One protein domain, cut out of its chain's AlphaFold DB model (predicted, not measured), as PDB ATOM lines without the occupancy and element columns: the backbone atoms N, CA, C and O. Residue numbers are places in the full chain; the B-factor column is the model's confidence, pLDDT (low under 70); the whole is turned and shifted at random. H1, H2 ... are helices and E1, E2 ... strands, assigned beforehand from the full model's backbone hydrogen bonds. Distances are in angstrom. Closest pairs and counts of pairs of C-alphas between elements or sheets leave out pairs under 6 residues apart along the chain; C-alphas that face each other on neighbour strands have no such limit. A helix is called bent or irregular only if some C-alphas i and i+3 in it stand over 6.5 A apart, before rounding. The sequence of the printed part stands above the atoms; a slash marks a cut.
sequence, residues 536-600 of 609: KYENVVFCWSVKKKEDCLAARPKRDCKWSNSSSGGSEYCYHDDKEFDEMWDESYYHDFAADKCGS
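AT A GLANCE: This is residues 536 to 600 of the 609 residues of an uncharacterized protein of Micromonas commoda (strain RCC299 / NOUM17 / CCMP2709) (UniProt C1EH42). What does the model look like? A helical hairpin, H1 and H2, packs on a small strand hairpin, E1 and E2, whose turn sticks out at residues 566 to 571. From E2 the chain runs away from H2 into H3, then folds back through short H4 toward H1, making a second, looser part. What are its make-up and size? The printed part has 65 residues, with four named helices and two named strands in the order H1 H2 E1 E2 H3 H4; the sheet E1 - E2 is antiparallel and the class is mostly helix. It is only just compact, close to loose, with a radius of gyration of the C-alphas of 12.7 A and spans of 35 by 29 by 20 A.

HOW THE PARTS SIT: How do the first helices stand? H1, residues 538 to 545, and H2, residues 549 to 559, form a helical hairpin and touch, their closest C-alphas, those of Asn 539 and Arg 559, being 5.3 A apart. They run opposite ways at a shallow tilt of 4 degrees. What pairs next? E1, residues 562 to 564, and E2, residues 573 to 575, form an antiparallel hairpin, with N 562 and O 575 at 2.8 A and N 564 and O 573 at 2.8 A, both within hydrogen-bond range. The closest C-alphas of H1 and E2, those of Cys 543 and Tyr 575, are 5.0 A apart, and those of H2 and E1, Cys 552 and Trp 563, are 6.4 A apart. Where do the last helices go? H3, residues 579 to 590, only just touches H4, residues 595 to 598, with 3 pairs of C-alphas within 8 A, made by residues 584 to 588 of H3 alone; the closest are those of Ser 588 and Ala 595, 6.0 A. H1 is close to H3 but not clearly touching, the closest C-alphas, those of Val 540 and Phe 581, being 7.8 A apart. H2 is apart from H3 and H4. Are the helix backbones complete? In H1 every O i to N i+4 pair is within hydrogen-bond range, against 5 of 7 in H2 and 6 of 8 in H3; H4 is too short for such a pair.

IN THESE COORDINATES: Where do the elements begin and end? H1 begins at C-alpha 538 (14.683, -3.157, -65.817), and H4 ends at C-alpha 598 (19.439, -10.881, -66.040). How long are they? H1 measures 10.7 A, H2 14.4 A, E1 6.5 A, E2 6.6 A, H3 18.5 A and H4 5.4 A. H2 is irregular, with C-alphas 554 and 557 7.1 A apart.

THE WHOLE: How far does it reach? The two C-alphas farthest apart, those of Ser 567 and Phe 593, are 35.6 A apart. Are there cuts or long links? The printed part has no cut and no long link; E1 to E2 is short and the others are tight. Where is confidence low? The mean pLDDT of the printed part is 70.3, and 31 residues are under 70, among them residues 566 to 570 and 579 to 600.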
ATOM      1  N   LYS A 536      17.060  -2.134 -60.988       60.97
ATOM      2  CA  LYS A 536      17.820  -0.983 -61.491       60.97
ATOM      3  C   LYS A 536      17.981  -0.999 -63.015       60.97
ATOM      4  O   LYS A 536      17.911   0.057 -63.629       60.97
ATOM      5  N   TYR A 537      18.140  -2.177 -63.618       66.25
ATOM      6  CA  TYR A 537      18.382  -2.335 -65.058       66.25
ATOM      7  C   TYR A 537      17.142  -2.805 -65.831       66.25
ATOM      8  O   TYR A 537      17.239  -3.161 -67.004       66.25
ATOM      9  N   GLU A 538      15.961  -2.772 -65.199       67.38
ATOM     10  CA  GLU A 538      14.683  -3.157 -65.817       67.38
ATOM     11  C   GLU A 538      14.426  -2.369 -67.111       67.38
ATOM     12  O   GLU A 538      13.967  -2.925 -68.106       67.38
ATOM     13  N   ASN A 539      14.786  -1.082 -67.128       78.19
ATOM     14  CA  ASN A 539      14.650  -0.243 -68.315       78.19
ATOM     15  C   ASN A 539      15.614  -0.651 -69.431       78.19
ATOM     16  O   ASN A 539      15.203  -0.683 -70.585       78.19
ATOM     17  N   VAL A 540      16.852  -1.028 -69.100       74.94
ATOM     18  CA  VAL A 540      17.850  -1.466 -70.087       74.94
ATOM     19  C   VAL A 540      17.394  -2.745 -70.786       74.94
ATOM     20  O   VAL A 540      17.329  -2.791 -72.016       74.94
ATOM     21  N   VAL A 541      16.979  -3.746 -70.003       69.94
ATOM     22  CA  VAL A 541      16.462  -5.023 -70.524       69.94
ATOM     23  C   VAL A 541      15.194  -4.804 -71.348       69.94
ATOM     24  O   VAL A 541      15.059  -5.363 -72.438       69.94
ATOM     25  N   PHE A 542      14.285  -3.945 -70.871       77.62
ATOM     26  CA  PHE A 542      13.090  -3.583 -71.624       77.62
ATOM     27  C   PHE A 542      13.464  -2.994 -72.985       77.62
ATOM     28  O   PHE A 542      13.005  -3.511 -74.001       77.62
ATOM     29  N   CYS A 543      14.322  -1.970 -73.036       81.56
ATOM     30  CA  CYS A 543      14.674  -1.319 -74.297       81.56
ATOM     31  C   CYS A 543      15.289  -2.311 -75.295       81.56
ATOM     32  O   CYS A 543      14.876  -2.316 -76.448       81.56
ATOM     33  N   TRP A 544      16.176  -3.217 -74.872       74.62
ATOM     34  CA  TRP A 544      16.750  -4.244 -75.762       74.62
ATOM     35  C   TRP A 544      15.745  -5.274 -76.282       74.62
ATOM     36  O   TRP A 544      15.911  -5.806 -77.380       74.62
ATOM     37  N   SER A 545      14.686  -5.554 -75.527       74.50
ATOM     38  CA  SER A 545      13.633  -6.476 -75.968       74.50
ATOM     39  C   SER A 545      12.707  -5.879 -77.038       74.50
ATOM     40  O   SER A 545      12.012  -6.616 -77.745       74.50
ATOM     41  N   VAL A 546      12.699  -4.550 -77.190       80.44
ATOM     42  CA  VAL A 546      11.820  -3.846 -78.125       80.44
ATOM     43  C   VAL A 546      12.383  -3.910 -79.545       80.44
ATOM     44  O   VAL A 546      13.381  -3.278 -79.883       80.44
ATOM     45  N   LYS A 547      11.695  -4.660 -80.410       80.88
ATOM     46  CA  LYS A 547      12.133  -4.924 -81.793       80.88
ATOM     47  C   LYS A 547      11.601  -3.942 -82.835       80.88
ATOM     48  O   LYS A 547      12.050  -3.986 -83.975       80.88
ATOM     49  N   LYS A 548      10.627  -3.099 -82.483       85.00
ATOM     50  CA  LYS A 548      10.012  -2.136 -83.406       85.00
ATOM     51  C   LYS A 548      10.368  -0.710 -83.018       85.00
ATOM     52  O   LYS A 548      10.383  -0.355 -81.837       85.00
ATOM     53  N   LYS A 549      10.612   0.118 -84.028       86.81
ATOM     54  CA  LYS A 549      11.022   1.511 -83.859       86.81
ATOM     55  C   LYS A 549       9.954   2.338 -83.164       86.81
ATOM     56  O   LYS A 549      10.269   3.124 -82.274       86.81
ATOM     57  N   GLU A 550       8.696   2.139 -83.536       87.00
ATOM     58  CA  GLU A 550       7.557   2.866 -82.981       87.00
ATOM     59  C   GLU A 550       7.413   2.585 -81.481       87.00
ATOM     60  O   GLU A 550       7.286   3.517 -80.688       87.00
ATOM     61  N   ASP A 551       7.540   1.316 -81.093       85.19
ATOM     62  CA  ASP A 551       7.454   0.870 -79.700       85.19
ATOM     63  C   ASP A 551       8.631   1.410 -78.865       85.19
ATOM     64  O   ASP A 551       8.452   1.836 -77.722       85.19
ATOM     65  N   CYS A 552       9.833   1.478 -79.447       84.88
ATOM     66  CA  CYS A 552      11.008   2.039 -78.776       84.88
ATOM     67  C   CYS A 552      10.856   3.546 -78.537       84.88
ATOM     68  O   CYS A 552      11.127   4.055 -77.446       84.88
ATOM     69  N   LEU A 553      10.377   4.266 -79.554       87.31
ATOM     70  CA  LEU A 553      10.119   5.702 -79.468       87.31
ATOM     71  C   LEU A 553       8.982   6.014 -78.484       87.31
ATOM     72  O   LEU A 553       9.056   7.026 -77.787       87.31
ATOM     73  N   ALA A 554       7.980   5.138 -78.369       86.25
ATOM     74  CA  ALA A 554       6.918   5.251 -77.369       86.25
ATOM     75  C   ALA A 554       7.424   5.009 -75.934       86.25
ATOM     76  O   ALA A 554       6.924   5.625 -74.989       86.25
ATOM     77  N   ALA A 555       8.430   4.149 -75.757       83.44
ATOM     78  CA  ALA A 555       9.038   3.863 -74.458       83.44
ATOM     79  C   ALA A 555      10.028   4.940 -73.980       83.44
ATOM     80  O   ALA A 555      10.218   5.105 -72.771       83.44
ATOM     81  N   ARG A 556      10.612   5.716 -74.906       86.69
ATOM     82  CA  ARG A 556      11.588   6.788 -74.637       86.69
ATOM     83  C   ARG A 556      11.234   7.722 -73.464       86.69
ATOM     84  O   ARG A 556      12.067   7.869 -72.581       86.69
ATOM     85  N   PRO A 557      10.036   8.325 -73.358       81.94
ATOM     86  CA  PRO A 557       9.737   9.259 -72.264       81.94
ATOM     87  C   PRO A 557       9.606   8.616 -70.874       81.94
ATOM     88  O   PRO A 557       9.671   9.330 -69.879       81.94
ATOM     89  N   LYS A 558       9.386   7.296 -70.779       80.75
ATOM     90  CA  LYS A 558       9.183   6.597 -69.492       80.75
ATOM     91  C   LYS A 558      10.384   5.771 -69.051       80.75
ATOM     92  O   LYS A 558      10.572   5.574 -67.855       80.75
ATOM     93  N   ARG A 559      11.148   5.251 -70.010       79.88
ATOM     94  CA  ARG A 559      12.244   4.305 -69.773       79.88
ATOM     95  C   ARG A 559      13.548   4.724 -70.458       79.88
ATOM     96  O   ARG A 559      14.442   3.908 -70.531       79.88
ATOM     97  N   ASP A 560      13.628   5.942 -70.993       87.81
ATOM     98  CA  ASP A 560      14.797   6.525 -71.684       87.81
ATOM     99  C   ASP A 560      15.398   5.670 -72.819       87.81
ATOM    100  O   ASP A 560      16.579   5.758 -73.153       87.81
ATOM    101  N   CYS A 561      14.560   4.853 -73.464       86.88
ATOM    102  CA  CYS A 561      14.960   4.061 -74.621       86.88
ATOM    103  C   CYS A 561      15.337   4.936 -75.826       86.88
ATOM    104  O   CYS A 561      14.667   5.922 -76.155       86.88
ATOM    105  N   LYS A 562      16.372   4.521 -76.552       88.88
ATOM    106  CA  LYS A 562      16.886   5.158 -77.764       88.88
ATOM    107  C   LYS A 562      16.893   4.155 -78.907       88.88
ATOM    108  O   LYS A 562      17.214   2.988 -78.726       88.88
ATOM    109  N   TRP A 563      16.530   4.612 -80.101       89.62
ATOM    110  CA  TRP A 563      16.577   3.787 -81.306       89.62
ATOM    111  C   TRP A 563      17.850   4.085 -82.091       89.62
ATOM    112  O   TRP A 563      18.125   5.246 -82.405       89.62
ATOM    113  N   SER A 564      18.609   3.045 -82.417       85.44
ATOM    114  CA  SER A 564      19.794   3.135 -83.263       85.44
ATOM    115  C   SER A 564      19.409   2.860 -84.715       85.44
ATOM    116  O   SER A 564      18.939   1.769 -85.041       85.44
ATOM    117  N   ASN A 565      19.610   3.847 -85.594       80.00
ATOM    118  CA  ASN A 565      19.550   3.634 -87.042       80.00
ATOM    119  C   ASN A 565      20.971   3.317 -87.521       80.00
ATOM    120  O   ASN A 565      21.870   4.142 -87.341       80.00
ATOM    121  N   SER A 566      21.190   2.166 -88.157       68.19
ATOM    122  CA  SER A 566      22.483   1.897 -88.786       68.19
ATOM    123  C   SER A 566      22.550   2.568 -90.155       68.19
ATOM    124  O   SER A 566      21.790   2.238 -91.061       68.19
ATOM    125  N   SER A 567      23.489   3.492 -90.336       56.97
ATOM    126  CA  SER A 567      23.766   4.142 -91.623       56.97
ATOM    127  C   SER A 567      24.700   3.329 -92.537       56.97
ATOM    128  O   SER A 567      25.066   3.803 -93.609       56.97
ATOM    129  N   SER A 568      25.082   2.107 -92.142       56.34
ATOM    130  CA  SER A 568      26.106   1.285 -92.812       56.34
ATOM    131  C   SER A 568      25.755  -0.211 -92.915       56.34
ATOM    132  O   SER A 568      26.639  -1.042 -93.102       56.34
ATOM    133  N   GLY A 569      24.465  -0.566 -92.847       58.66
ATOM    134  CA  GLY A 569      23.979  -1.934 -93.094       58.66
ATOM    135  C   GLY A 569      23.966  -2.873 -91.877       58.66
ATOM    136  O   GLY A 569      23.795  -4.077 -92.047       58.66
ATOM    137  N   GLY A 570      24.125  -2.351 -90.660       62.62
ATOM    138  CA  GLY A 570      23.859  -3.090 -89.421       62.62
ATOM    139  C   GLY A 570      22.362  -3.180 -89.097       62.62
ATOM    140  O   GLY A 570      21.555  -2.406 -89.609       62.62
ATOM    141  N   SER A 571      21.974  -4.120 -88.233       71.12
ATOM    142  CA  SER A 571      20.597  -4.241 -87.739       71.12
ATOM    143  C   SER A 571      20.191  -3.008 -86.927       71.12
ATOM    144  O   SER A 571      20.954  -2.551 -86.080       71.12
ATOM    145  N   GLU A 572      18.995  -2.468 -87.177       83.50
ATOM    146  CA  GLU A 572      18.387  -1.438 -86.325       83.50
ATOM    147  C   GLU A 572      17.913  -2.066 -85.008       83.50
ATOM    148  O   GLU A 572      17.378  -3.177 -85.008       83.50
ATOM    149  N   TYR A 573      18.110  -1.377 -83.883       85.75
ATOM    150  CA  TYR A 573      17.702  -1.877 -82.568       85.75
ATOM    151  C   TYR A 573      17.401  -0.747 -81.581       85.75
ATOM    152  O   TYR A 573      17.880   0.383 -81.713       85.75
ATOM    153  N   CYS A 574      16.607  -1.078 -80.567       85.12
ATOM    154  CA  CYS A 574      16.337  -0.224 -79.420       85.12
ATOM    155  C   CYS A 574      17.342  -0.517 -78.297       85.12
ATOM    156  O   CYS A 574      17.691  -1.673 -78.073       85.12
ATOM    157  N   TYR A 575      17.822   0.511 -77.602       85.31
ATOM    158  CA  TYR A 575      18.800   0.402 -76.519       85.31
ATOM    159  C   TYR A 575      18.590   1.454 -75.434       85.31
ATOM    160  O   TYR A 575      17.768   2.355 -75.577       85.31
ATOM    161  N   HIS A 576      19.316   1.314 -74.330       84.81
ATOM    162  CA  HIS A 576      19.350   2.265 -73.226       84.81
ATOM    163  C   HIS A 576      20.813   2.595 -72.924       84.81
ATOM    164  O   HIS A 576      21.616   1.677 -72.801       84.81
ATOM    165  N   ASP A 577      21.156   3.876 -72.776       73.50
ATOM    166  CA  ASP A 577      22.523   4.321 -72.456       73.50
ATOM    167  C   ASP A 577      22.776   4.269 -70.942       73.50
ATOM    168  O   ASP A 577      22.933   5.303 -70.287       73.50
ATOM    169  N   ASP A 578      22.762   3.072 -70.354       74.12
ATOM    170  CA  ASP A 578      23.235   2.898 -68.977       74.12
ATOM    171  C   ASP A 578      24.682   2.403 -68.988       74.12
ATOM    172  O   ASP A 578      24.965   1.219 -69.160       74.12
ATOM    173  N   LYS A 579      25.609   3.340 -68.784       68.31
ATOM    174  CA  LYS A 579      27.047   3.071 -68.821       68.31
ATOM    175  C   LYS A 579      27.483   2.019 -67.792       68.31
ATOM    176  O   LYS A 579      28.440   1.292 -68.038       68.31
ATOM    177  N   GLU A 580      26.795   1.917 -66.652       63.12
ATOM    178  CA  GLU A 580      27.110   0.889 -65.655       63.12
ATOM    179  C   GLU A 580      26.651  -0.504 -66.105       63.12
ATOM    180  O   GLU A 580      27.275  -1.501 -65.738       63.12
ATOM    181  N   PHE A 581      25.583  -0.590 -66.903       63.50
ATOM    182  CA  PHE A 581      25.157  -1.845 -67.519       63.50
ATOM    183  C   PHE A 581      26.121  -2.287 -68.627       63.50
ATOM    184  O   PHE A 581      26.464  -3.467 -68.688       63.50
ATOM    185  N   ASP A 582      26.606  -1.358 -69.452       63.28
ATOM    186  CA  ASP A 582      27.586  -1.665 -70.502       63.28
ATOM    187  C   ASP A 582      28.906  -2.187 -69.910       63.28
ATOM    188  O   ASP A 582      29.447  -3.182 -70.388       63.28
ATOM    189  N   GLU A 583      29.387  -1.587 -68.811       59.31
ATOM    190  CA  GLU A 583      30.561  -2.079 -68.072       59.31
ATOM    191  C   GLU A 583      30.333  -3.488 -67.484       59.31
ATOM    192  O   GLU A 583      31.242  -4.315 -67.503       59.31
ATOM    193  N   MET A 584      29.120  -3.798 -67.006       57.06
ATOM    194  CA  MET A 584      28.750  -5.141 -66.532       57.06
ATOM    195  C   MET A 584      28.684  -6.170 -67.675       57.06
ATOM    196  O   MET A 584      29.078  -7.323 -67.488       57.06
ATOM    197  N   TRP A 585      28.157  -5.785 -68.839       54.28
ATOM    198  CA  TRP A 585      27.984  -6.679 -69.988       54.28
ATOM    199  C   TRP A 585      29.314  -6.989 -70.683       54.28
ATOM    200  O   TRP A 585      29.555  -8.130 -71.063       54.28
ATOM    201  N   ASP A 586      30.227  -6.023 -70.785       55.38
ATOM    202  CA  ASP A 586      31.571  -6.261 -71.336       55.38
ATOM    203  C   ASP A 586      32.393  -7.203 -70.421       55.38
ATOM    204  O   ASP A 586      33.183  -8.034 -70.880       55.38
ATOM    205  N   GLU A 587      32.131  -7.168 -69.107       51.50
ATOM    206  CA  GLU A 587      32.683  -8.113 -68.125       51.50
ATOM    207  C   GLU A 587      32.075  -9.538 -68.237       51.50
ATOM    208  O   GLU A 587      32.691 -10.501 -67.767       51.50
ATOM    209  N   SER A 588      30.925  -9.729 -68.909       50.44
ATOM    210  CA  SER A 588      30.240 -11.032 -69.026       50.44
ATOM    211  C   SER A 588      30.900 -12.013 -69.997       50.44
ATOM    212  O   SER A 588      30.589 -13.204 -69.961       50.44
ATOM    213  N   TYR A 589      31.833 -11.557 -70.840       47.25
ATOM    214  CA  TYR A 589      32.603 -12.450 -71.715       47.25
ATOM    215  C   TYR A 589      33.572 -13.354 -70.920       47.25
ATOM    216  O   TYR A 589      34.062 -14.354 -71.440       47.25
ATOM    217  N   TYR A 590      33.807 -13.048 -69.635       48.75
ATOM    218  CA  TYR A 590      34.662 -13.815 -68.724       48.75
ATOM    219  C   TYR A 590      33.940 -14.133 -67.394       48.75
ATOM    220  O   TYR A 590      34.393 -13.737 -66.328       48.75
ATOM    221  N   HIS A 591      32.806 -14.846 -67.479       53.69
ATOM    222  CA  HIS A 591      32.034 -15.504 -66.402       53.69
ATOM    223  C   HIS A 591      32.221 -14.994 -64.953       53.69
ATOM    224  O   HIS A 591      33.029 -15.531 -64.192       53.69
ATOM    225  N   ASP A 592      31.330 -14.092 -64.533       53.72
ATOM    226  CA  ASP A 592      30.871 -13.971 -63.144       53.72
ATOM    227  C   ASP A 592      29.321 -13.980 -63.102       53.72
ATOM    228  O   ASP A 592      28.651 -13.459 -63.993       53.72
ATOM    229  N   PHE A 593      28.756 -14.608 -62.060       50.69
ATOM    230  CA  PHE A 593      27.374 -15.127 -61.891       50.69
ATOM    231  C   PHE A 593      26.160 -14.196 -62.169       50.69
ATOM    232  O   PHE A 593      25.020 -14.634 -61.995       50.69
ATOM    233  N   ALA A 594      26.346 -12.931 -62.554       51.34
ATOM    234  CA  ALA A 594      25.263 -11.944 -62.638       51.34
ATOM    235  C   ALA A 594      24.577 -11.855 -64.019       51.34
ATOM    236  O   ALA A 594      23.357 -11.689 -64.075       51.34
ATOM    237  N   ALA A 595      25.319 -11.985 -65.124       49.84
ATOM    238  CA  ALA A 595      24.798 -11.697 -66.469       49.84
ATOM    239  C   ALA A 595      23.784 -12.745 -66.972       49.84
ATOM    240  O   ALA A 595      22.700 -12.382 -67.437       49.84
ATOM    241  N   ASP A 596      24.079 -14.035 -66.775       49.84
ATOM    242  CA  ASP A 596      23.253 -15.154 -67.265       49.84
ATOM    243  C   ASP A 596      21.831 -15.177 -66.680       49.84
ATOM    244  O   ASP A 596      20.929 -15.760 -67.278       49.84
ATOM    245  N   LYS A 597      21.596 -14.533 -65.525       52.38
ATOM    246  CA  LYS A 597      20.265 -14.466 -64.894       52.38
ATOM    247  C   LYS A 597      19.483 -13.185 -65.179       52.38
ATOM    248  O   LYS A 597      18.274 -13.182 -64.970       52.38
ATOM    249  N   CYS A 598      20.131 -12.114 -65.643       53.53
ATOM    250  CA  CYS A 598      19.439 -10.881 -66.040       53.53
ATOM    251  C   CYS A 598      18.902 -10.968 -67.476       53.53
ATOM    252  O   CYS A 598      17.803 -10.484 -67.736       53.53
ATOM    253  N   GLY A 599      19.629 -11.621 -68.391       50.59
ATOM    254  CA  GLY A 599      19.215 -11.767 -69.794       50.59
ATOM    255  C   GLY A 599      18.024 -12.707 -70.023       50.59
ATOM    256  O   GLY A 599      17.384 -12.640 -71.068       50.59
ATOM    257  N   SER A 600      17.703 -13.570 -69.053       51.72
ATOM    258  CA  SER A 600      16.629 -14.568 -69.146       51.72
ATOM    259  C   SER A 600      15.291 -14.124 -68.542       51.72
ATOM    260  O   SER A 600      14.362 -14.929 -68.474       51.72
TER     261      SER A 600